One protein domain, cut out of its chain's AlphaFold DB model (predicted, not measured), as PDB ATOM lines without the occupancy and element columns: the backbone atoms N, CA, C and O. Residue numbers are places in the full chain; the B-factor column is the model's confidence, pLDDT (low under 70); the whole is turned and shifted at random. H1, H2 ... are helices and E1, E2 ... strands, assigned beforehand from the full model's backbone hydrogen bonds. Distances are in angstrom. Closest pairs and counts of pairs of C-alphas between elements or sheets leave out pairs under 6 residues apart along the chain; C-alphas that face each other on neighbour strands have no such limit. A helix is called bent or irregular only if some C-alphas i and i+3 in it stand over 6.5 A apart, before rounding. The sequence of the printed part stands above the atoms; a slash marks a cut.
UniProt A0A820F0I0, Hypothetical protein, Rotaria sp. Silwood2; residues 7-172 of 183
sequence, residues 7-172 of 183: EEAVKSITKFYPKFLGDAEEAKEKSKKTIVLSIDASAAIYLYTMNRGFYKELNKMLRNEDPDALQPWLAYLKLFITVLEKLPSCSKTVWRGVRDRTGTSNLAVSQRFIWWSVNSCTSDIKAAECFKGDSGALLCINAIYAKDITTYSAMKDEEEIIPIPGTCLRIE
ATOM      1  N   GLU A   7       9.589 -48.386  14.851       95.94
ATOM      2  CA  GLU A   7       9.186 -49.610  14.156       95.94
ATOM      3  C   GLU A   7      10.238 -50.713  14.305       95.94
ATOM      4  O   GLU A   7       9.903 -51.870  14.562       95.94
ATOM      5  N   GLU A   8      11.524 -50.356  14.222       96.06
ATOM      6  CA  GLU A   8      12.614 -51.311  14.439       96.06
ATOM      7  C   GLU A   8      12.697 -51.719  15.918       96.06
ATOM      8  O   GLU A   8      12.947 -52.885  16.222       96.06
ATOM      9  N   ALA A   9      12.414 -50.795  16.843       97.06
ATOM     10  CA  ALA A   9      12.418 -51.075  18.277       97.06
ATOM     11  C   ALA A   9      11.298 -52.038  18.709       97.06
ATOM     12  O   ALA A   9      11.492 -52.808  19.653       97.06
ATOM     13  N   VAL A  10      10.148 -52.031  18.022       97.81
ATOM     14  CA  VAL A  10       9.021 -52.942  18.312       97.81
ATOM     15  C   VAL A  10       9.021 -54.217  17.467       97.81
ATOM     16  O   VAL A  10       8.290 -55.152  17.779       97.81
ATOM     17  N   LYS A  11       9.858 -54.312  16.434       97.44
ATOM     18  CA  LYS A  11       9.876 -55.415  15.454       97.44
ATOM     19  C   LYS A  11       9.944 -56.824  16.045       97.44
ATOM     20  O   LYS A  11       9.360 -57.755  15.499       97.44
ATOM     21  N   SER A  12      10.677 -57.020  17.140       97.31
ATOM     22  CA  SER A  12      10.724 -58.325  17.814       97.31
ATOM     23  C   SER A  12       9.440 -58.610  18.594       97.31
ATOM     24  O   SER A  12       8.988 -59.752  18.618       97.31
ATOM     25  N   ILE A  13       8.821 -57.579  19.172       97.81
ATOM     26  CA  ILE A  13       7.551 -57.666  19.902       97.81
ATOM     27  C   ILE A  13       6.414 -58.031  18.939       97.81
ATOM     28  O   ILE A  13       5.583 -58.878  19.262       97.81
ATOM     29  N   THR A  14       6.393 -57.450  17.734       97.12
ATOM     30  CA  THR A  14       5.303 -57.646  16.759       97.12
ATOM     31  C   THR A  14       5.200 -59.075  16.229       97.12
ATOM     32  O   THR A  14       4.131 -59.480  15.784       97.12
ATOM     33  N   LYS A  15       6.258 -59.884  16.355       96.75
ATOM     34  CA  LYS A  15       6.203 -61.329  16.069       96.75
ATOM     35  C   LYS A  15       5.245 -62.076  17.003       96.75
ATOM     36  O   LYS A  15       4.631 -63.051  16.587       96.75
ATOM     37  N   PHE A  16       5.123 -61.613  18.245       96.06
ATOM     38  CA  PHE A  16       4.251 -62.194  19.270       96.06
ATOM     39  C   PHE A  16       2.941 -61.415  19.416       96.06
ATOM     40  O   PHE A  16       1.898 -61.989  19.720       96.06
ATOM     41  N   TYR A  17       2.985 -60.107  19.156       96.56
ATOM     42  CA  TYR A  17       1.851 -59.195  19.269       96.56
ATOM     43  C   TYR A  17       1.704 -58.347  17.992       96.56
ATOM     44  O   TYR A  17       2.034 -57.156  18.007       96.56
ATOM     45  N   PRO A  18       1.192 -58.912  16.881       96.88
ATOM     46  CA  PRO A  18       1.170 -58.234  15.578       96.88
ATOM     47  C   PRO A  18       0.493 -56.860  15.584       96.88
ATOM     48  O   PRO A  18       0.941 -55.946  14.895       96.88
ATOM     49  N   LYS A  19      -0.538 -56.677  16.423       96.69
ATOM     50  CA  LYS A  19      -1.268 -55.407  16.558       96.69
ATOM     51  C   LYS A  19      -0.382 -54.212  16.931       96.69
ATOM     52  O   LYS A  19      -0.698 -53.089  16.556       96.69
ATOM     53  N   PHE A  20       0.727 -54.439  17.644       97.69
ATOM     54  CA  PHE A  20       1.576 -53.348  18.121       97.69
ATOM     55  C   PHE A  20       2.356 -52.652  17.004       97.69
ATOM     56  O   PHE A  20       2.880 -51.569  17.240       97.69
ATOM     57  N   LEU A  21       2.405 -53.222  15.793       97.25
ATOM     58  CA  LEU A  21       2.938 -52.506  14.638       97.25
ATOM     59  C   LEU A  21       2.029 -51.329  14.263       97.25
ATOM     60  O   LEU A  21       2.501 -50.201  14.202       97.25
ATOM     61  N   GLY A  22       0.724 -51.582  14.117       97.62
ATOM     62  CA  GLY A  22      -0.250 -50.532  13.806       97.62
ATOM     63  C   GLY A  22      -0.358 -49.486  14.917       97.62
ATOM     64  O   GLY A  22      -0.439 -48.295  14.636       97.62
ATOM     65  N   ASP A  23      -0.272 -49.903  16.187       98.00
ATOM     66  CA  ASP A  23      -0.227 -48.950  17.304       98.00
ATOM     67  C   ASP A  23       1.047 -48.076  17.260       98.00
ATOM     68  O   ASP A  23       0.986 -46.888  17.577       98.00
ATOM     69  N   ALA A  24       2.199 -48.626  16.853       97.94
ATOM     70  CA  ALA A  24       3.447 -47.870  16.711       97.94
ATOM     71  C   ALA A  24       3.407 -46.879  15.534       97.94
ATOM     72  O   ALA A  24       3.890 -45.752  15.668       97.94
ATOM     73  N   GLU A  25       2.816 -47.274  14.407       97.38
ATOM     74  CA  GLU A  25       2.584 -46.397  13.252       97.38
ATOM     75  C   GLU A  25       1.664 -45.229  13.639       97.38
ATOM     76  O   GLU A  25       2.039 -44.066  13.467       97.38
ATOM     77  N   GLU A  26       0.529 -45.519  14.285       97.56
ATOM     78  CA  GLU A  26      -0.392 -44.494  14.797       97.56
ATOM     79  C   GLU A  26       0.312 -43.560  15.797       97.56
ATOM     80  O   GLU A  26       0.161 -42.335  15.733       97.56
ATOM     81  N   ALA A  27       1.131 -44.112  16.699       97.69
ATOM     82  CA  ALA A  27       1.894 -43.317  17.653       97.69
ATOM     83  C   ALA A  27       2.841 -42.328  16.956       97.69
ATOM     84  O   ALA A  27       2.978 -41.193  17.422       97.69
ATOM     85  N   LYS A  28       3.467 -42.710  15.834       96.81
ATOM     86  CA  LYS A  28       4.309 -41.798  15.042       96.81
ATOM     87  C   LYS A  28       3.498 -40.723  14.340       96.81
ATOM     88  O   LYS A  28       3.899 -39.564  14.403       96.81
ATOM     89  N   GLU A  29       2.367 -41.074  13.737       97.12
ATOM     90  CA  GLU A  29       1.482 -40.111  13.065       97.12
ATOM     91  C   GLU A  29       0.941 -39.042  14.024       97.12
ATOM     92  O   GLU A  29       0.841 -37.864  13.674       97.12
ATOM     93  N   LYS A  30       0.599 -39.444  15.254       96.50
ATOM     94  CA  LYS A  30       0.085 -38.538  16.293       96.50
ATOM     95  C   LYS A  30       1.184 -37.749  17.001       96.50
ATOM     96  O   LYS A  30       0.905 -36.706  17.600       96.50
ATOM     97  N   SER A  31       2.421 -38.226  16.936       95.75
ATOM     98  CA  SER A  31       3.559 -37.595  17.592       95.75
ATOM     99  C   SER A  31       4.134 -36.442  16.791       95.75
ATOM    100  O   SER A  31       4.075 -36.374  15.567       95.75
ATOM    101  N   LYS A  32       4.760 -35.515  17.512       90.75
ATOM    102  CA  LYS A  32       5.466 -34.382  16.921       90.75
ATOM    103  C   LYS A  32       6.905 -34.371  17.405       90.75
ATOM    104  O   LYS A  32       7.194 -34.672  18.566       90.75
ATOM    105  N   LYS A  33       7.810 -33.993  16.505       90.19
ATOM    106  CA  LYS A  33       9.171 -33.613  16.879       90.19
ATOM    107  C   LYS A  33       9.100 -32.361  17.754       90.19
ATOM    108  O   LYS A  33       8.384 -31.418  17.419       90.19
ATOM    109  N   THR A  34       9.861 -32.342  18.840       89.38
ATOM    110  CA  THR A  34      10.026 -31.160  19.691       89.38
ATOM    111  C   THR A  34      11.469 -30.668  19.629       89.38
ATOM    112  O   THR A  34      12.309 -31.221  18.917       89.38
ATOM    113  N   ILE A  35      11.767 -29.604  20.376       88.38
ATOM    114  CA  ILE A  35      13.146 -29.139  20.571       88.38
ATOM    115  C   ILE A  35      13.975 -30.212  21.306       88.38
ATOM    116  O   ILE A  35      15.176 -30.326  21.075       88.38
ATOM    117  N   VAL A  36      13.331 -31.021  22.156       90.62
ATOM    118  CA  VAL A  36      13.985 -32.011  23.026       90.62
ATOM    119  C   VAL A  36      14.022 -33.401  22.383       90.62
ATOM    120  O   VAL A  36      15.047 -34.083  22.435       90.62
ATOM    121  N   LEU A  37      12.917 -33.835  21.768       93.31
ATOM    122  CA  LEU A  37      12.730 -35.204  21.287       93.31
ATOM    123  C   LEU A  37      12.514 -35.273  19.768       93.31
ATOM    124  O   LEU A  37      11.831 -34.446  19.164       93.31
ATOM    125  N   SER A  38      13.089 -36.310  19.150       94.19
ATOM    126  CA  SER A  38      12.762 -36.720  17.780       94.19
ATOM    127  C   SER A  38      11.329 -37.255  17.698       94.19
ATOM    128  O   SER A  38      10.715 -37.560  18.717       94.19
ATOM    129  N   ILE A  39      10.799 -37.406  16.481       95.25
ATOM    130  CA  ILE A  39       9.464 -37.987  16.289       95.25
ATOM    131  C   ILE A  39       9.382 -39.422  16.830       95.25
ATOM    132  O   ILE A  39       8.443 -39.722  17.554       95.25
ATOM    133  N   ASP A  40      10.394 -40.265  16.586       95.44
ATOM    134  CA  ASP A  40      10.455 -41.632  17.126       95.44
ATOM    135  C   ASP A  40      10.519 -41.654  18.654       95.44
ATOM    136  O   ASP A  40       9.906 -42.501  19.296       95.44
ATOM    137  N   ALA A  41      11.241 -40.701  19.249       95.62
ATOM    138  CA  ALA A  41      11.326 -40.576  20.694       95.62
ATOM    139  C   ALA A  41       9.976 -40.181  21.308       95.62
ATOM    140  O   ALA A  41       9.519 -40.827  22.248       95.62
ATOM    141  N   SER A  42       9.318 -39.160  20.753       96.31
ATOM    142  CA  SER A  42       7.966 -38.771  21.165       96.31
ATOM    143  C   SER A  42       6.977 -39.931  20.999       96.31
ATOM    144  O   SER A  42       6.201 -40.209  21.910       96.31
ATOM    145  N   ALA A  43       7.060 -40.652  19.879       97.44
ATOM    146  CA  ALA A  43       6.184 -41.775  19.567       97.44
ATOM    147  C   ALA A  43       6.389 -42.975  20.491       97.44
ATOM    148  O   ALA A  43       5.418 -43.650  20.814       97.44
ATOM    149  N   ALA A  44       7.609 -43.222  20.975       97.56
ATOM    150  CA  ALA A  44       7.848 -44.250  21.984       97.56
ATOM    151  C   ALA A  44       7.085 -43.945  23.284       97.56
ATOM    152  O   ALA A  44       6.456 -44.831  23.854       97.56
ATOM    153  N   ILE A  45       7.080 -42.686  23.738       97.31
ATOM    154  CA  ILE A  45       6.268 -42.304  24.901       97.31
ATOM    155  C   ILE A  45       4.781 -42.453  24.579       97.31
ATOM    156  O   ILE A  45       4.053 -43.087  25.341       97.31
ATOM    157  N   TYR A  46       4.344 -41.922  23.437       97.75
ATOM    158  CA  TYR A  46       2.946 -41.984  23.025       97.75
ATOM    159  C   TYR A  46       2.435 -43.433  23.005       97.75
ATOM    160  O   TYR A  46       1.445 -43.732  23.670       97.75
ATOM    161  N   LEU A  47       3.159 -44.347  22.347       98.00
ATOM    162  CA  LEU A  47       2.834 -45.774  22.268       98.00
ATOM    163  C   LEU A  47       2.688 -46.414  23.650       98.00
ATOM    164  O   LEU A  47       1.718 -47.134  23.888       98.00
ATOM    165  N   TYR A  48       3.625 -46.143  24.566       97.44
ATOM    166  CA  TYR A  48       3.539 -46.651  25.936       97.44
ATOM    167  C   TYR A  48       2.208 -46.252  26.582       97.44
ATOM    168  O   TYR A  48       1.496 -47.095  27.117       97.44
ATOM    169  N   THR A  49       1.841 -44.983  26.473       96.38
ATOM    170  CA  THR A  49       0.673 -44.406  27.155       96.38
ATOM    171  C   THR A  49      -0.673 -44.678  26.475       96.38
ATOM    172  O   THR A  49      -1.722 -44.340  27.015       96.38
ATOM    173  N   MET A  50      -0.691 -45.308  25.296       95.44
ATOM    174  CA  MET A  50      -1.945 -45.679  24.640       95.44
ATOM    175  C   MET A  50      -2.719 -46.701  25.484       95.44
ATOM    176  O   MET A  50      -2.205 -47.768  25.847       95.44
ATOM    177  N   ASN A  51      -4.013 -46.453  25.702       91.81
ATOM    178  CA  ASN A  51      -4.915 -47.401  26.363       91.81
ATOM    179  C   ASN A  51      -5.327 -48.570  25.435       91.81
ATOM    180  O   ASN A  51      -6.505 -48.838  25.211       91.81
ATOM    181  N   ARG A  52      -4.336 -49.267  24.861       93.88
ATOM    182  CA  ARG A  52      -4.499 -50.418  23.945       93.88
ATOM    183  C   ARG A  52      -3.750 -51.679  24.386       93.88
ATOM    184  O   ARG A  52      -3.788 -52.726  23.732       93.88
ATOM    185  N   GLY A  53      -3.120 -51.602  25.558       94.88
ATOM    186  CA  GLY A  53      -2.515 -52.736  26.255       94.88
ATOM    187  C   GLY A  53      -1.001 -52.865  26.105       94.88
ATOM    188  O   GLY A  53      -0.440 -53.741  26.756       94.88
ATOM    189  N   PHE A  54      -0.329 -51.995  25.343       97.06
ATOM    190  CA  PHE A  54       1.131 -52.034  25.199       97.06
ATOM    191  C   PHE A  54       1.840 -51.933  26.562       97.06
ATOM    192  O   PHE A  54       2.596 -52.833  26.931       97.06
ATOM    193  N   TYR A  55       1.519 -50.914  27.374       95.00
ATOM    194  CA  TYR A  55       2.087 -50.791  28.726       95.00
ATOM    195  C   TYR A  55       1.752 -51.975  29.640       95.00
ATOM    196  O   TYR A  55       2.532 -52.294  30.538       95.00
ATOM    197  N   LYS A  56       0.587 -52.614  29.456       94.12
ATOM    198  CA  LYS A  56       0.151 -53.740  30.293       94.12
ATOM    199  C   LYS A  56       1.033 -54.953  30.043       94.12
ATOM    200  O   LYS A  56       1.539 -55.525  31.008       94.12
ATOM    201  N   GLU A  57       1.240 -55.301  28.774       96.00
ATOM    202  CA  GLU A  57       2.107 -56.412  28.374       96.00
ATOM    203  C   GLU A  57       3.563 -56.136  28.747       96.00
ATOM    204  O   GLU A  57       4.204 -56.987  29.364       96.00
ATOM    205  N   LEU A  58       4.054 -54.918  28.500       95.31
ATOM    206  CA  LEU A  58       5.421 -54.564  28.861       95.31
ATOM    207  C   LEU A  58       5.669 -54.697  30.365       95.31
ATOM    208  O   LEU A  58       6.599 -55.372  30.806       95.31
ATOM    209  N   ASN A  59       4.803 -54.084  31.172       93.25
ATOM    210  CA  ASN A  59       4.949 -54.135  32.620       93.25
ATOM    211  C   ASN A  59       4.703 -55.539  33.185       93.25
ATOM    212  O   ASN A  59       5.199 -55.840  34.265       93.25
ATOM    213  N   LYS A  60       3.955 -56.400  32.484       92.06
ATOM    214  CA  LYS A  60       3.831 -57.820  32.833       92.06
ATOM    215  C   LYS A  60       5.166 -58.541  32.652       92.06
ATOM    216  O   LYS A  60       5.591 -59.211  33.584       92.06
ATOM    217  N   MET A  61       5.844 -58.355  31.518       92.81
ATOM    218  CA  MET A  61       7.157 -58.973  31.290       92.81
ATOM    219  C   MET A  61       8.195 -58.489  32.307       92.81
ATOM    220  O   MET A  61       8.923 -59.298  32.869       92.81
ATOM    221  N   LEU A  62       8.196 -57.190  32.626       90.62
ATOM    222  CA  LEU A  62       9.111 -56.622  33.623       90.62
ATOM    223  C   LEU A  62       8.884 -57.153  35.044       90.62
ATOM    224  O   LEU A  62       9.837 -57.251  35.804       90.62
ATOM    225  N   ARG A  63       7.640 -57.488  35.415       87.19
ATOM    226  CA  ARG A  63       7.319 -58.049  36.742       87.19
ATOM    227  C   ARG A  63       7.629 -59.536  36.869       87.19
ATOM    228  O   ARG A  63       7.838 -59.999  37.980       87.19
ATOM    229  N   ASN A  64       7.598 -60.273  35.762       85.44
ATOM    230  CA  ASN A  64       7.851 -61.711  35.779       85.44
ATOM    231  C   ASN A  64       9.342 -62.046  35.928       85.44
ATOM    232  O   ASN A  64       9.654 -63.192  36.225       85.44
ATOM    233  N   GLU A  65      10.235 -61.073  35.699       79.94
ATOM    234  CA  GLU A  65      11.697 -61.219  35.798       79.94
ATOM    235  C   GLU A  65      12.269 -62.403  34.990       79.94
ATOM    236  O   GLU A  65      13.357 -62.892  35.274       79.94
ATOM    237  N   ASP A  66      11.554 -62.833  33.946       89.19
ATOM    238  CA  ASP A  66      11.973 -63.871  33.005       89.19
ATOM    239  C   ASP A  66      12.771 -63.224  31.852       89.19
ATOM    240  O   ASP A  66      12.185 -62.498  31.034       89.19
ATOM    241  N   PRO A  67      14.098 -63.452  31.766       87.94
ATOM    242  CA  PRO A  67      14.934 -62.836  30.742       87.94
ATOM    243  C   PRO A  67      14.537 -63.232  29.317       87.94
ATOM    244  O   PRO A  67      14.629 -62.395  28.413       87.94
ATOM    245  N   ASP A  68      14.070 -64.466  29.114       91.56
ATOM    246  CA  ASP A  68      13.714 -64.978  27.790       91.56
ATOM    247  C   ASP A  68      12.418 -64.327  27.301       91.56
ATOM    248  O   ASP A  68      12.330 -63.872  26.157       91.56
ATOM    249  N   ALA A  69      11.437 -64.178  28.196       90.81
ATOM    250  CA  ALA A  69      10.197 -63.464  27.899       90.81
ATOM    251  C   ALA A  69      10.414 -61.952  27.697       90.81
ATOM    252  O   ALA A  69       9.689 -61.312  26.926       90.81
ATOM    253  N   LEU A  70      11.418 -61.365  28.360       93.81
ATOM    254  CA  LEU A  70      11.759 -59.948  28.223       93.81
ATOM    255  C   LEU A  70      12.593 -59.653  26.966       93.81
ATOM    256  O   LEU A  70      12.547 -58.527  26.463       93.81
ATOM    257  N   GLN A  71      13.316 -60.638  26.425       95.69
ATOM    258  CA  GLN A  71      14.228 -60.472  25.287       95.69
ATOM    259  C   GLN A  71      13.613 -59.695  24.103       95.69
ATOM    260  O   GLN A  71      14.256 -58.742  23.639       95.69
ATOM    261  N   PRO A  72      12.374 -59.980  23.644       96.88
ATOM    262  CA  PRO A  72      11.769 -59.255  22.527       96.88
ATOM    263  C   PRO A  72      11.537 -57.764  22.807       96.88
ATOM    264  O   PRO A  72      11.454 -56.972  21.869       96.88
ATOM    265  N   TRP A  73      11.446 -57.374  24.081       96.50
ATOM    266  CA  TRP A  73      11.121 -56.019  24.531       96.50
ATOM    267  C   TRP A  73      12.349 -55.139  24.755       96.50
ATOM    268  O   TRP A  73      12.204 -53.923  24.861       96.50
ATOM    269  N   LEU A  74      13.556 -55.714  24.808       94.94
ATOM    270  CA  LEU A  74      14.779 -54.993  25.186       94.94
ATOM    271  C   LEU A  74      15.097 -53.803  24.271       94.94
ATOM    272  O   LEU A  74      15.551 -52.765  24.751       94.94
ATOM    273  N   ALA A  75      14.845 -53.926  22.963       96.19
ATOM    274  CA  ALA A  75      15.083 -52.841  22.009       96.19
ATOM    275  C   ALA A  75      14.170 -51.637  22.288       96.19
ATOM    276  O   ALA A  75      14.650 -50.506  22.407       96.19
ATOM    277  N   TYR A  76      12.875 -51.896  22.481       97.19
ATOM    278  CA  TYR A  76      11.917 -50.883  22.903       97.19
ATOM    279  C   TYR A  76      12.263 -50.305  24.279       97.19
ATOM    280  O   TYR A  76      12.270 -49.089  24.440       97.19
ATOM    281  N   LEU A  77      12.610 -51.147  25.258       95.06
ATOM    282  CA  LEU A  77      12.992 -50.703  26.601       95.06
ATOM    283  C   LEU A  77      14.163 -49.728  26.564       95.06
ATOM    284  O   LEU A  77      14.120 -48.669  27.187       95.06
ATOM    285  N   LYS A  78      15.201 -50.080  25.800       94.25
ATOM    286  CA  LYS A  78      16.380 -49.243  25.618       94.25
ATOM    287  C   LYS A  78      16.005 -47.905  24.994       94.25
ATOM    288  O   LYS A  78      16.466 -46.874  25.480       94.25
ATOM    289  N   LEU A  79      15.170 -47.908  23.949       95.50
ATOM    290  CA  LEU A  79      14.662 -46.678  23.341       95.50
ATOM    291  C   LEU A  79      13.903 -45.842  24.379       95.50
ATOM    292  O   LEU A  79      14.246 -44.683  24.586       95.50
ATOM    293  N   PHE A  80      12.934 -46.438  25.068       95.88
ATOM    294  CA  PHE A  80      12.072 -45.761  26.030       95.88
ATOM    295  C   PHE A  80      12.865 -45.133  27.186       95.88
ATOM    296  O   PHE A  80      12.723 -43.940  27.441       95.88
ATOM    297  N   ILE A  81      13.776 -45.880  27.820       93.94
ATOM    298  CA  ILE A  81      14.634 -45.359  28.900       93.94
ATOM    299  C   ILE A  81      15.538 -44.232  28.379       93.94
ATOM    300  O   ILE A  81      15.584 -43.163  28.984       93.94
ATOM    301  N   THR A  82      16.176 -44.412  27.215       93.25
ATOM    302  CA  THR A  82      17.021 -43.369  26.596       93.25
ATOM    303  C   THR A  82      16.230 -42.085  26.327       93.25
ATOM    304  O   THR A  82      16.769 -40.980  26.399       93.25
ATOM    305  N   VAL A  83      14.951 -42.205  25.968       94.50
ATOM    306  CA  VAL A  83      14.072 -41.057  25.737       94.50
ATOM    307  C   VAL A  83      13.719 -40.366  27.051       94.50
ATOM    308  O   VAL A  83      13.829 -39.143  27.127       94.50
ATOM    309  N   LEU A  84      13.361 -41.126  28.087       94.88
ATOM    310  CA  LEU A  84      13.087 -40.580  29.416       94.88
ATOM    311  C   LEU A  84      14.301 -39.829  29.984       94.88
ATOM    312  O   LEU A  84      14.147 -38.749  30.552       94.88
ATOM    313  N   GLU A  85      15.516 -40.341  29.786       93.19
ATOM    314  CA  GLU A  85      16.753 -39.687  30.231       93.19
ATOM    315  C   GLU A  85      16.991 -38.313  29.589       93.19
ATOM    316  O   GLU A  85      17.597 -37.447  30.220       93.19
ATOM    317  N   LYS A  86      16.477 -38.074  28.374       93.50
ATOM    318  CA  LYS A  86      16.575 -36.769  27.691       93.50
ATOM    319  C   LYS A  86      15.623 -35.716  28.249       93.50
ATOM    320  O   LYS A  86      15.825 -34.530  27.999       93.50
ATOM    321  N   LEU A  87      14.571 -36.133  28.948       95.06
ATOM    322  CA  LEU A  87      13.627 -35.210  29.562       95.06
ATOM    323  C   LEU A  87      14.237 -34.597  30.830       95.06
ATOM    324  O   LEU A  87      15.005 -35.272  31.525       95.06
ATOM    325  N   PRO A  88      13.906 -33.338  31.169       94.69
ATOM    326  CA  PRO A  88      14.342 -32.749  32.428       94.69
ATOM    327  C   PRO A  88      13.835 -33.592  33.601       94.69
ATOM    328  O   PRO A  88      12.696 -34.057  33.609       94.69
ATOM    329  N   SER A  89      14.703 -33.821  34.585       94.94
ATOM    330  CA  SER A  89      14.303 -34.478  35.828       94.94
ATOM    331  C   SER A  89      13.539 -33.498  36.709       94.94
ATOM    332  O   SER A  89      13.937 -32.338  36.828       94.94
ATOM    333  N   CYS A  90      12.497 -33.978  37.376       92.38
ATOM    334  CA  CYS A  90      11.814 -33.247  38.430       92.38
ATOM    335  C   CYS A  90      11.878 -34.019  39.752       92.38
ATOM    336  O   CYS A  90      11.845 -35.253  39.786       92.38
ATOM    337  N   SER A  91      11.972 -33.261  40.845       94.12
ATOM    338  CA  SER A  91      11.767 -33.772  42.194       94.12
ATOM    339  C   SER A  91      10.381 -33.342  42.665       94.12
ATOM    340  O   SER A  91      10.112 -32.145  42.763       94.12
ATOM    341  N   LYS A  92       9.482 -34.301  42.888       92.06
ATOM    342  CA  LYS A  92       8.076 -34.039  43.221       92.06
ATOM    343  C   LYS A  92       7.491 -35.213  44.001       92.06
ATOM    344  O   LYS A  92       7.854 -36.365  43.763       92.06
ATOM    345  N   THR A  93       6.551 -34.919  44.893       94.31
ATOM    346  CA  THR A  93       5.653 -35.938  45.440       94.31
ATOM    347  C   THR A  93       4.652 -36.339  44.362       94.31
ATOM    348  O   THR A  93       3.950 -35.489  43.809       94.31
ATOM    349  N   VAL A  94       4.616 -37.628  44.043       94.81
ATOM    350  CA  VAL A  94       3.699 -38.214  43.064       94.81
ATOM    351  C   VAL A  94       2.920 -39.356  43.692       94.81
ATOM    352  O   VAL A  94       3.378 -40.006  44.632       94.81
ATOM    353  N   TRP A  95       1.744 -39.603  43.137       94.44
ATOM    354  CA  TRP A  95       0.777 -40.562  43.628       94.44
ATOM    355  C   TRP A  95       0.554 -41.665  42.605       94.44
ATOM    356  O   TRP A  95       0.519 -41.424  41.394       94.44
ATOM    357  N   ARG A  96       0.382 -42.891  43.096       92.31
ATOM    358  CA  ARG A  96       0.047 -44.047  42.265       92.31
ATOM    359  C   ARG A  96      -1.008 -44.908  42.936       92.31
ATOM    360  O   ARG A  96      -0.780 -45.448  44.015       92.31
ATOM    361  N   GLY A  97      -2.142 -45.072  42.263       90.81
ATOM    362  CA  GLY A  97      -3.161 -46.044  42.643       90.81
ATOM    363  C   GLY A  97      -2.793 -47.444  42.163       90.81
ATOM    364  O   GLY A  97      -2.454 -47.646  40.994       90.81
ATOM    365  N   VAL A  98      -2.879 -48.427  43.055       87.38
ATOM    366  CA  VAL A  98      -2.629 -49.840  42.757       87.38
ATOM    367  C   VAL A  98      -3.859 -50.646  43.148       87.38
ATOM    368  O   VAL A  98      -4.221 -50.687  44.317       87.38
ATOM    369  N   ARG A  99      -4.499 -51.306  42.177       86.25
ATOM    370  CA  ARG A  99      -5.703 -52.125  42.426       86.25
ATOM    371  C   ARG A  99      -5.407 -53.398  43.203       86.25
ATOM    372  O   ARG A  99      -6.189 -53.801  44.050       86.25
ATOM    373  N   ASP A 100      -4.287 -54.035  42.886       79.69
ATOM    374  CA  ASP A 100      -3.916 -55.325  43.447       79.69
ATOM    375  C   ASP A 100      -2.902 -55.159  44.584       79.69
ATOM    376  O   ASP A 100      -1.780 -54.695  44.382       79.69
ATOM    377  N   ARG A 101      -3.315 -55.549  45.792       75.25
ATOM    378  CA  ARG A 101      -2.505 -55.477  47.013       75.25
ATOM    379  C   ARG A 101      -1.779 -56.781  47.338       75.25
ATOM    380  O   ARG A 101      -1.090 -56.816  48.358       75.25
ATOM    381  N   THR A 102      -1.894 -57.831  46.519       67.56
ATOM    382  CA  THR A 102      -1.307 -59.161  46.799       67.56
ATOM    383  C   THR A 102       0.201 -59.133  47.062       67.56
ATOM    384  O   THR A 102       0.694 -59.961  47.820       67.56
ATOM    385  N   GLY A 103       0.930 -58.144  46.535       66.19
ATOM    386  CA  GLY A 103       2.363 -57.945  46.800       66.19
ATOM    387  C   GLY A 103       2.710 -57.045  47.995       66.19
ATOM    388  O   GLY A 103       3.886 -56.785  48.228       66.19
ATOM    389  N   THR A 104       1.723 -56.528  48.735       71.19
ATOM    390  CA  THR A 104       1.951 -55.501  49.777       71.19
ATOM    391  C   THR A 104       2.052 -56.050  51.201       71.19
ATOM    392  O   THR A 104       2.481 -55.332  52.097       71.19
ATOM    393  N   SER A 105       1.697 -57.318  51.426       70.06
ATOM    394  CA  SER A 105       1.636 -57.931  52.763       70.06
ATOM    395  C   SER A 105       2.994 -58.080  53.454       70.06
ATOM    396  O   SER A 105       3.051 -58.082  54.679       70.06
ATOM    397  N   ASN A 106       4.078 -58.177  52.682       73.62
ATOM    398  CA  ASN A 106       5.439 -58.364  53.194       73.62
ATOM    399  C   ASN A 106       6.246 -57.057  53.244       73.62
ATOM    400  O   ASN A 106       7.461 -57.101  53.433       73.62
ATOM    401  N   LEU A 107       5.602 -55.909  53.018       81.56
ATOM    402  CA  LEU A 107       6.274 -54.617  53.044       81.56
ATOM    403  C   LEU A 107       6.565 -54.195  54.486       81.56
ATOM    404  O   LEU A 107       5.677 -54.208  55.336       81.56
ATOM    405  N   ALA A 108       7.802 -53.779  54.747       85.44
ATOM    406  CA  ALA A 108       8.236 -53.264  56.040       85.44
ATOM    407  C   ALA A 108       8.854 -51.866  55.912       85.44
ATOM    408  O   ALA A 108       9.513 -51.544  54.924       85.44
ATOM    409  N   VAL A 109       8.689 -51.033  56.940       90.88
ATOM    410  CA  VAL A 109       9.378 -49.735  57.018       90.88
ATOM    411  C   VAL A 109      10.891 -49.943  56.919       90.88
ATOM    412  O   VAL A 109      11.436 -50.922  57.426       90.88
ATOM    413  N   SER A 110      11.579 -49.022  56.245       92.00
ATOM    414  CA  SER A 110      12.999 -49.086  55.870       92.00
ATOM    415  C   SER A 110      13.379 -50.157  54.840       92.00
ATOM    416  O   SER A 110      14.518 -50.137  54.361       92.00
ATOM    417  N   GLN A 111      12.460 -51.043  54.434       90.75
ATOM    418  CA  GLN A 111      12.712 -51.987  53.348       90.75
ATOM    419  C   GLN A 111      13.006 -51.238  52.050       90.75
ATOM    420  O   GLN A 111      12.384 -50.216  51.743       90.75
ATOM    421  N   ARG A 112      13.951 -51.782  51.278       91.62
ATOM    422  CA  ARG A 112      14.270 -51.316  49.933       91.62
ATOM    423  C   ARG A 112      13.892 -52.360  48.900       91.62
ATOM    424  O   ARG A 112      14.066 -53.551  49.137       91.62
ATOM    425  N   PHE A 113      13.422 -51.903  47.753       88.31
ATOM    426  CA  PHE A 113      13.170 -52.755  46.597       88.31
ATOM    427  C   PHE A 113      13.450 -51.984  45.308       88.31
ATOM    428  O   PHE A 113      13.442 -50.750  45.293       88.31
ATOM    429  N   ILE A 114      13.734 -52.717  44.235       88.25
ATOM    430  CA  ILE A 114      13.869 -52.148  42.895       88.25
ATOM    431  C   ILE A 114      12.516 -52.224  42.207       88.25
ATOM    432  O   ILE A 114      11.876 -53.274  42.193       88.25
ATOM    433  N   TRP A 115      12.079 -51.110  41.630       87.00
ATOM    434  CA  TRP A 115      10.835 -51.074  40.878       87.00
ATOM    435  C   TRP A 115      11.112 -51.232  39.382       87.00
ATOM    436  O   TRP A 115      11.330 -50.256  38.665       87.00
ATOM    437  N   TRP A 116      11.143 -52.484  38.919       86.00
ATOM    438  CA  TRP A 116      11.523 -52.821  37.541       86.00
ATOM    439  C   TRP A 116      10.516 -52.364  36.484       86.00
ATOM    440  O   TRP A 116      10.912 -51.957  35.393       86.00
ATOM    441  N   SER A 117       9.217 -52.411  36.791       88.12
ATOM    442  CA  SER A 117       8.175 -51.952  35.870       88.12
ATOM    443  C   SER A 117       8.222 -50.438  35.659       88.12
ATOM    444  O   SER A 117       8.627 -49.679  36.540       88.12
ATOM    445  N   VAL A 118       7.711 -49.978  34.522       91.12
ATOM    446  CA  VAL A 118       7.414 -48.563  34.314       91.12
ATOM    447  C   VAL A 118       6.197 -48.199  35.169       91.12
ATOM    448  O   VAL A 118       5.126 -48.801  35.050       91.12
ATOM    449  N   ASN A 119       6.356 -47.219  36.058       87.88
ATOM    450  CA  ASN A 119       5.303 -46.816  36.985       87.88
ATOM    451  C   ASN A 119       4.767 -45.437  36.628       87.88
ATOM    452  O   ASN A 119       5.340 -44.417  36.987       87.88
ATOM    453  N   SER A 120       3.629 -45.444  35.947       88.75
ATOM    454  CA  SER A 120       2.819 -44.254  35.724       88.75
ATOM    455  C   SER A 120       2.312 -43.704  37.060       88.75
ATOM    456  O   SER A 120       1.676 -44.433  37.833       88.75
ATOM    457  N   CYS A 121       2.656 -42.459  37.363       94.19
ATOM    458  CA  CYS A 121       2.218 -41.727  38.545       94.19
ATOM    459  C   CYS A 121       1.620 -40.388  38.106       94.19
ATOM    460  O   CYS A 121       1.799 -39.959  36.971       94.19
ATOM    461  N   THR A 122       0.951 -39.703  39.021       92.25
ATOM    462  CA  THR A 122       0.367 -38.379  38.779       92.25
ATOM    463  C   THR A 122       0.612 -37.479  39.983       92.25
ATOM    464  O   THR A 122       0.842 -37.965  41.093       92.25
ATOM    465  N   SER A 123       0.597 -36.162  39.795       90.56
ATOM    466  CA  SER A 123       0.562 -35.235  40.931       90.56
ATOM    467  C   SER A 123      -0.832 -35.001  41.502       90.56
ATOM    468  O   SER A 123      -0.930 -34.435  42.591       90.56
ATOM    469  N   ASP A 124      -1.880 -35.442  40.811       90.75
ATOM    470  CA  ASP A 124      -3.248 -35.352  41.306       90.75
ATOM    471  C   ASP A 124      -3.621 -36.615  42.092       90.75
ATOM    472  O   ASP A 124      -3.801 -37.706  41.542       90.75
ATOM    473  N   ILE A 125      -3.773 -36.462  43.406       90.31
ATOM    474  CA  ILE A 125      -4.188 -37.553  44.288       90.31
ATOM    475  C   ILE A 125      -5.543 -38.145  43.876       90.31
ATOM    476  O   ILE A 125      -5.705 -39.362  43.929       90.31
ATOM    477  N   LYS A 126      -6.484 -37.328  43.381       88.88
ATOM    478  CA  LYS A 126      -7.823 -37.795  42.984       88.88
ATOM    479  C   LYS A 126      -7.747 -38.703  41.766       88.88
ATOM    480  O   LYS A 126      -8.394 -39.748  41.730       88.88
ATOM    481  N   ALA A 127      -6.913 -38.345  40.791       88.31
ATOM    482  CA  ALA A 127      -6.654 -39.200  39.640       88.31
ATOM    483  C   ALA A 127      -6.065 -40.548  40.094       88.31
ATOM    484  O   ALA A 127      -6.548 -41.604  39.681       88.31
ATOM    485  N   ALA A 128      -5.094 -40.540  41.016       89.56
ATOM    486  CA  ALA A 128      -4.529 -41.769  41.576       89.56
ATOM    487  C   ALA A 128      -5.562 -42.615  42.353       89.56
ATOM    488  O   ALA A 128      -5.566 -43.845  42.229       89.56
ATOM    489  N   GLU A 129      -6.472 -41.992  43.103       89.50
ATOM    490  CA  GLU A 129      -7.577 -42.674  43.791       89.50
ATOM    491  C   GLU A 129      -8.531 -43.374  42.813       89.50
ATOM    492  O   GLU A 129      -8.916 -44.523  43.052       89.50
ATOM    493  N   CYS A 130      -8.845 -42.759  41.668       86.88
ATOM    494  CA  CYS A 130      -9.647 -43.406  40.625       86.88
ATOM    495  C   CYS A 130      -8.983 -44.691  40.089       86.88
ATOM    496  O   CYS A 130      -9.671 -45.659  39.747       86.88
ATOM    497  N   PHE A 131      -7.647 -44.748  40.047       83.56
ATOM    498  CA  PHE A 131      -6.929 -45.965  39.654       83.56
ATOM    499  C   PHE A 131      -6.941 -47.043  40.737       83.56
ATOM    500  O   PHE A 131      -7.031 -48.224  40.388       83.56
ATOM    501  N   LYS A 132      -6.885 -46.661  42.021       84.88
ATOM    502  CA  LYS A 132      -6.896 -47.568  43.183       84.88
ATOM    503  C   LYS A 132      -8.125 -48.483  43.203       84.88
ATOM    504  O   LYS A 132      -7.997 -49.666  43.512       84.88
ATOM    505  N   GLY A 133      -9.301 -47.948  42.869       80.62
ATOM    506  CA  GLY A 133     -10.576 -48.617  43.147       80.62
ATOM    507  C   GLY A 133     -10.837 -48.750  44.654       80.62
ATOM    508  O   GLY A 133     -10.140 -48.145  45.473       80.62
ATOM    509  N   ASP A 134     -11.823 -49.556  45.041       81.50
ATOM    510  CA  ASP A 134     -12.297 -49.582  46.433       81.50
ATOM    511  C   ASP A 134     -11.294 -50.237  47.393       81.50
ATOM    512  O   ASP A 134     -10.995 -49.690  48.454       81.50
ATOM    513  N   SER A 135     -10.705 -51.367  46.995       81.81
ATOM    514  CA  SER A 135      -9.834 -52.196  47.841       81.81
ATOM    515  C   SER A 135      -8.333 -52.043  47.574       81.81
ATOM    516  O   SER A 135      -7.524 -52.700  48.232       81.81
ATOM    517  N   GLY A 136      -7.946 -51.193  46.620       86.25
ATOM    518  CA  GLY A 136      -6.548 -50.973  46.265       86.25
ATOM    519  C   GLY A 136      -5.740 -50.217  47.326       86.25
ATOM    520  O   GLY A 136      -6.240 -49.846  48.388       86.25
ATOM    521  N   ALA A 137      -4.470 -49.963  47.019       87.69
ATOM    522  CA  ALA A 137      -3.580 -49.110  47.800       87.69
ATOM    523  C   ALA A 137      -3.230 -47.828  47.035       87.69
ATOM    524  O   ALA A 137      -3.152 -47.825  45.804       87.69
ATOM    525  N   LEU A 138      -2.991 -46.752  47.778       90.62
ATOM    526  CA  LEU A 138      -2.419 -45.520  47.257       90.62
ATOM    527  C   LEU A 138      -0.956 -45.440  47.696       90.62
ATOM    528  O   LEU A 138      -0.638 -45.676  48.859       90.62
ATOM    529  N   LEU A 139      -0.063 -45.139  46.761       90.94
ATOM    530  CA  LEU A 139       1.359 -44.961  47.029       90.94
ATOM    531  C   LEU A 139       1.701 -43.480  46.908       90.94
ATOM    532  O   LEU A 139       1.545 -42.909  45.831       90.94
ATOM    533  N   CYS A 140       2.189 -42.894  48.001       93.44
ATOM    534  CA  CYS A 140       2.808 -41.574  48.025       93.44
ATOM    535  C   CYS A 140       4.317 -41.731  47.829       93.44
ATOM    536  O   CYS A 140       4.982 -42.423  48.605       93.44
ATOM    537  N   ILE A 141       4.866 -41.131  46.776       93.31
ATOM    538  CA  ILE A 141       6.262 -41.322  46.384       93.31
ATOM    539  C   ILE A 141       6.936 -39.960  46.295       93.31
ATOM    540  O   ILE A 141       6.619 -39.151  45.427       93.31
ATOM    541  N   ASN A 142       7.932 -39.729  47.148       94.25
ATOM    542  CA  ASN A 142       8.840 -38.592  47.014       94.25
ATOM    543  C   ASN A 142       9.895 -38.917  45.951       94.25
ATOM    544  O   ASN A 142      10.959 -39.462  46.253       94.25
ATOM    545  N   ALA A 143       9.578 -38.639  44.687       92.56
ATOM    546  CA  ALA A 143      10.456 -38.951  43.570       92.56
ATOM    547  C   ALA A 143      11.486 -37.833  43.365       92.56
ATOM    548  O   ALA A 143      11.128 -36.661  43.334       92.56
ATOM    549  N   ILE A 144      12.764 -38.195  43.206       90.38
ATOM    550  CA  ILE A 144      13.871 -37.235  43.014       90.38
ATOM    551  C   ILE A 144      14.282 -37.140  41.532       90.38
ATOM    552  O   ILE A 144      14.694 -36.078  41.073       90.38
ATOM    553  N   TYR A 145      14.118 -38.236  40.781       90.75
ATOM    554  CA  TYR A 145      14.468 -38.368  39.360       90.75
ATOM    555  C   TYR A 145      13.262 -38.812  38.522       90.75
ATOM    556  O   TYR A 145      13.332 -39.785  37.769       90.75
ATOM    557  N   ALA A 146      12.132 -38.125  38.683       94.12
ATOM    558  CA  ALA A 146      10.951 -38.387  37.873       94.12
ATOM    559  C   ALA A 146      10.991 -37.609  36.553       94.12
ATOM    560  O   ALA A 146      11.676 -36.590  36.438       94.12
ATOM    561  N   LYS A 147      10.261 -38.109  35.554       95.94
ATOM    562  CA  LYS A 147      10.130 -37.505  34.228       95.94
ATOM    563  C   LYS A 147       8.667 -37.186  33.964       95.94
ATOM    564  O   LYS A 147       7.840 -38.092  33.949       95.94
ATOM    565  N   ASP A 148       8.370 -35.913  33.754       95.12
ATOM    566  CA  ASP A 148       7.060 -35.482  33.271       95.12
ATOM    567  C   ASP A 148       6.948 -35.811  31.781       95.12
ATOM    568  O   ASP A 148       7.756 -35.350  30.965       95.12
ATOM    569  N   ILE A 149       5.961 -36.637  31.436       95.44
ATOM    570  CA  ILE A 149       5.723 -37.075  30.065       95.44
ATOM    571  C   ILE A 149       4.391 -36.576  29.496       95.44
ATOM    572  O   ILE A 149       4.037 -36.938  28.372       95.44
ATOM    573  N   THR A 150       3.682 -35.696  30.204       93.62
ATOM    574  CA  THR A 150       2.341 -35.192  29.850       93.62
ATOM    575  C   THR A 150       2.277 -34.676  28.407       93.62
ATOM    576  O   THR A 150       1.399 -35.024  27.610       93.62
ATOM    577  N   THR A 151       3.296 -33.913  28.002       93.12
ATOM    578  CA  THR A 151       3.398 -33.337  26.648       93.12
ATOM    579  C   THR A 151       3.490 -34.398  25.545       93.12
ATOM    580  O   THR A 151       3.083 -34.145  24.410       93.12
ATOM    581  N   TYR A 152       3.934 -35.612  25.866       95.12
ATOM    582  CA  TYR A 152       4.176 -36.698  24.912       95.12
ATOM    583  C   TYR A 152       3.179 -37.859  25.039       95.12
ATOM    584  O   TYR A 152       3.037 -38.629  24.096       95.12
ATOM    585  N   SER A 153       2.448 -37.945  26.155       94.81
ATOM    586  CA  SER A 153       1.451 -38.989  26.416       94.81
ATOM    587  C   SER A 153       0.258 -38.938  25.447       94.81
ATOM    588  O   SER A 153      -0.140 -37.865  24.984       94.81
ATOM    589  N   ALA A 154      -0.332 -40.092  25.153       95.25
ATOM    590  CA  ALA A 154      -1.623 -40.240  24.488       95.25
ATOM    591  C   ALA A 154      -2.795 -39.856  25.415       95.25
ATOM    592  O   ALA A 154      -3.870 -39.514  24.926       95.25
ATOM    593  N   MET A 155      -2.573 -39.866  26.733       90.06
ATOM    594  CA  MET A 155      -3.542 -39.529  27.778       90.06
ATOM    595  C   MET A 155      -3.170 -38.178  28.407       90.06
ATOM    596  O   MET A 155      -2.502 -38.107  29.435       90.06
ATOM    597  N   LYS A 156      -3.553 -37.076  27.752       84.25
ATOM    598  CA  LYS A 156      -3.133 -35.718  28.153       84.25
ATOM    599  C   LYS A 156      -3.618 -35.294  29.536       84.25
ATOM    600  O   LYS A 156      -2.911 -34.550  30.205       84.25
ATOM    601  N   ASP A 157      -4.773 -35.796  29.948       83.44
ATOM    602  CA  ASP A 157      -5.428 -35.395  31.193       83.44
ATOM    603  C   ASP A 157      -4.892 -36.142  32.427       83.44
ATOM    604  O   ASP A 157      -5.274 -35.824  33.547       83.44
ATOM    605  N   GLU A 158      -4.009 -37.134  32.254       83.00
ATOM    606  CA  GLU A 158      -3.470 -37.920  33.376       83.00
ATOM    607  C   GLU A 158      -2.280 -37.241  34.082       83.00
ATOM    608  O   GLU A 158      -1.883 -37.678  35.165       83.00
ATOM    609  N   GLU A 159      -1.721 -36.175  33.486       87.62
ATOM    610  CA  GLU A 159      -0.502 -35.490  33.958       87.62
ATOM    611  C   GLU A 159       0.599 -36.489  34.345       87.62
ATOM    612  O   GLU A 159       1.136 -36.491  35.457       87.62
ATOM    613  N   GLU A 160       0.860 -37.420  33.428       92.25
ATOM    614  CA  GLU A 160       1.636 -38.610  33.725       92.25
ATOM    615  C   GLU A 160       3.111 -38.289  33.999       92.25
ATOM    616  O   GLU A 160       3.830 -37.687  33.192       92.25
ATOM    617  N   ILE A 161       3.575 -38.764  35.153       94.81
ATOM    618  CA  ILE A 161       4.938 -38.630  35.645       94.81
ATOM    619  C   ILE A 161       5.506 -40.026  35.897       94.81
ATOM    620  O   ILE A 161       4.923 -40.834  36.621       94.81
ATOM    621  N   ILE A 162       6.680 -40.304  35.335       95.06
ATOM    622  CA  ILE A 162       7.346 -41.604  35.436       95.06
ATOM    623  C   ILE A 162       8.619 -41.470  36.279       95.06
ATOM    624  O   ILE A 162       9.589 -40.850  35.830       95.06
ATOM    625  N   PRO A 163       8.684 -42.073  37.481       92.69
ATOM    626  CA  PRO A 163       9.956 -42.444  38.089       92.69
ATOM    627  C   PRO A 163      10.693 -43.404  37.149       92.69
ATOM    628  O   PRO A 163      10.093 -44.353  36.640       92.69
ATOM    629  N   ILE A 164      11.981 -43.158  36.902       89.62
ATOM    630  CA  ILE A 164      12.763 -43.952  35.944       89.62
ATOM    631  C   ILE A 164      12.677 -45.456  36.279       89.62
ATOM    632  O   ILE A 164      12.839 -45.825  37.448       89.62
ATOM    633  N   PRO A 165      12.426 -46.338  35.291       87.62
ATOM    634  CA  PRO A 165      12.400 -47.783  35.519       87.62
ATOM    635  C   PRO A 165      13.694 -48.285  36.169       87.62
ATOM    636  O   PRO A 165      14.782 -47.830  35.820       87.62
ATOM    637  N   GLY A 166      13.582 -49.212  37.121       86.19
ATOM    638  CA  GLY A 166      14.730 -49.682  37.906       86.19
ATOM    639  C   GLY A 166      15.112 -48.761  39.075       86.19
ATOM    640  O   GLY A 166      16.155 -48.958  39.694       86.19
ATOM    641  N   THR A 167      14.279 -47.771  39.414       88.31
ATOM    642  CA  THR A 167      14.481 -46.942  40.614       88.31
ATOM    643  C   THR A 167      14.410 -47.796  41.883       88.31
ATOM    644  O   THR A 167      13.489 -48.595  42.062       88.31
ATOM    645  N   CYS A 168      15.367 -47.592  42.791       90.62
ATOM    646  CA  CYS A 168      15.312 -48.140  44.141       90.62
ATOM    647  C   CYS A 168      14.428 -47.259  45.022       90.62
ATOM    648  O   CYS A 168      14.687 -46.062  45.169       90.62
ATOM    649  N   LEU A 169      13.408 -47.856  45.627       90.88
ATOM    650  CA  LEU A 169      12.566 -47.194  46.612       90.88
ATOM    651  C   LEU A 169      12.876 -47.687  48.015       90.88
ATOM    652  O   LEU A 169      13.301 -48.826  48.205       90.88
ATOM    653  N   ARG A 170      12.620 -46.819  48.993       93.56
ATOM    654  CA  ARG A 170      12.621 -47.142  50.417       93.56
ATOM    655  C   ARG A 170      11.255 -46.816  50.997       93.56
ATOM    656  O   ARG A 170      10.708 -45.753  50.718       93.56
ATOM    657  N   ILE A 171      10.729 -47.724  51.805       92.38
ATOM    658  CA  ILE A 171       9.465 -47.514  52.510       92.38
ATOM    659  C   ILE A 171       9.732 -46.646  53.735       92.38
ATOM    660  O   ILE A 171      10.472 -47.052  54.628       92.38
ATOM    661  N   GLU A 172       9.132 -45.461  53.778       92.94
ATOM    662  CA  GLU A 172       9.229 -44.551  54.929       92.94
ATOM    663  C   GLU A 172       8.115 -44.810  55.950       92.94
ATOM    664  O   GLU A 172       8.349 -44.796  57.155       92.94
TER     665      GLU A 172
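This is residues 7 to 172 of the 183 residues of the protein "Hypothetical protein" of Rotaria sp. Silwood2 (UniProt A0A820F0I0). Two lobes follow each other along the longest axis: a cluster of five helices, H1 to H5, and a strand lobe in which the long, bent E1 and E3 with the short E4 make one sheet, and E2 and E5 a small second one. H6 packs over E1, and H5, the longest helix, leads from the helical lobe into E1. The printed part has 166 residues, with six named helices and five named strands in the order H1 H2 H3 H4 H5 E1 E2 H6 E3 E4 E5. Both sheets, E1 - E3 - E4 and E2 - E5, are antiparallel, and the class is mixed, helices and strands. The whole is compact, with a radius of gyration of the C-alphas of 15.8 A and spans of 43 by 36 by 28 A.

H1, residues 7 to 14, and H2, residues 19 to 30, form a helical hairpin at a shallow tilt of 26 degrees, opposite ways; their closest C-alphas, of Thr 14 and Phe 20, are 5.8 A apart. H2 touches H3, residues 39 to 49, at a steep tilt of 57 degrees, closest at the C-alphas of Lys 28 and Ala 43, 4.9 A. H3 and H4, residues 54 to 64, touch only at the corner, closest at the C-alphas of Tyr 48 and Tyr 55, 5.2 A. H5, residues 67 to 86, touches H1 (C-alphas of Ala 9 and Tyr 76 closest, 4.7 A), H3 (Ala 41 and Val 83, 5.8 A) and H4 (Met 61 and Leu 70, 5.6 A). E1, residues 89 to 98, pairs with E3, residues 137 to 148, with N 94 and O 141 2.9 A apart; E3 forms a hairpin with E4, residues 161 to 163, with N 147 and O 162 at 2.8 A. H5 only grazes this sheet, with residues 84 to 86. H6, residues 125 to 132, is on it at a height over the sheet of 6.1 A, over E1 and along the strands, at 14 degrees to E1 on the local plane. E2, residues 112 to 115, pairs with E5, residues 167 to 170, with N 115 and O 167 at 2.9 A; E3 and E5 are near each other. Every O i to N i+4 pair is within hydrogen-bond range in H2, H3, H4 and H6, but 2 of 4 in H1 and 11 of 16 in H5.

H1 begins at C-alpha 7, (9.186, -49.610, 14.156). H2 measures 16.9 A, H3 15.4 A and H4 15.8 A from first to last C-alpha. H5 measures 26.3 A, has a kink of 62 degrees near residue 74 and ends at C-alpha 86, (16.575, -36.769, 27.691). H1 and H5 are irregular: C-alphas 9 and 12 are 7.5 A apart, and C-alphas 72 and 75 are 7.2 A apart. E1, 23.9 A long, bends by 76 degrees at residue 92, and E3, 22.6 A, by 104 degrees at residue 144. E5 ends at C-alpha 170, (12.621, -47.142, 50.417).

The two C-alphas farthest apart, of Glu 29 and Val 109, are 45.7 A apart. The printed part has no cut. The links E1 to E2, residues 99 to 111, and E3 to E4, residues 149 to 160, are long. The mean pLDDT of the printed part is 91.7, and residues 102 to 103 are under 70.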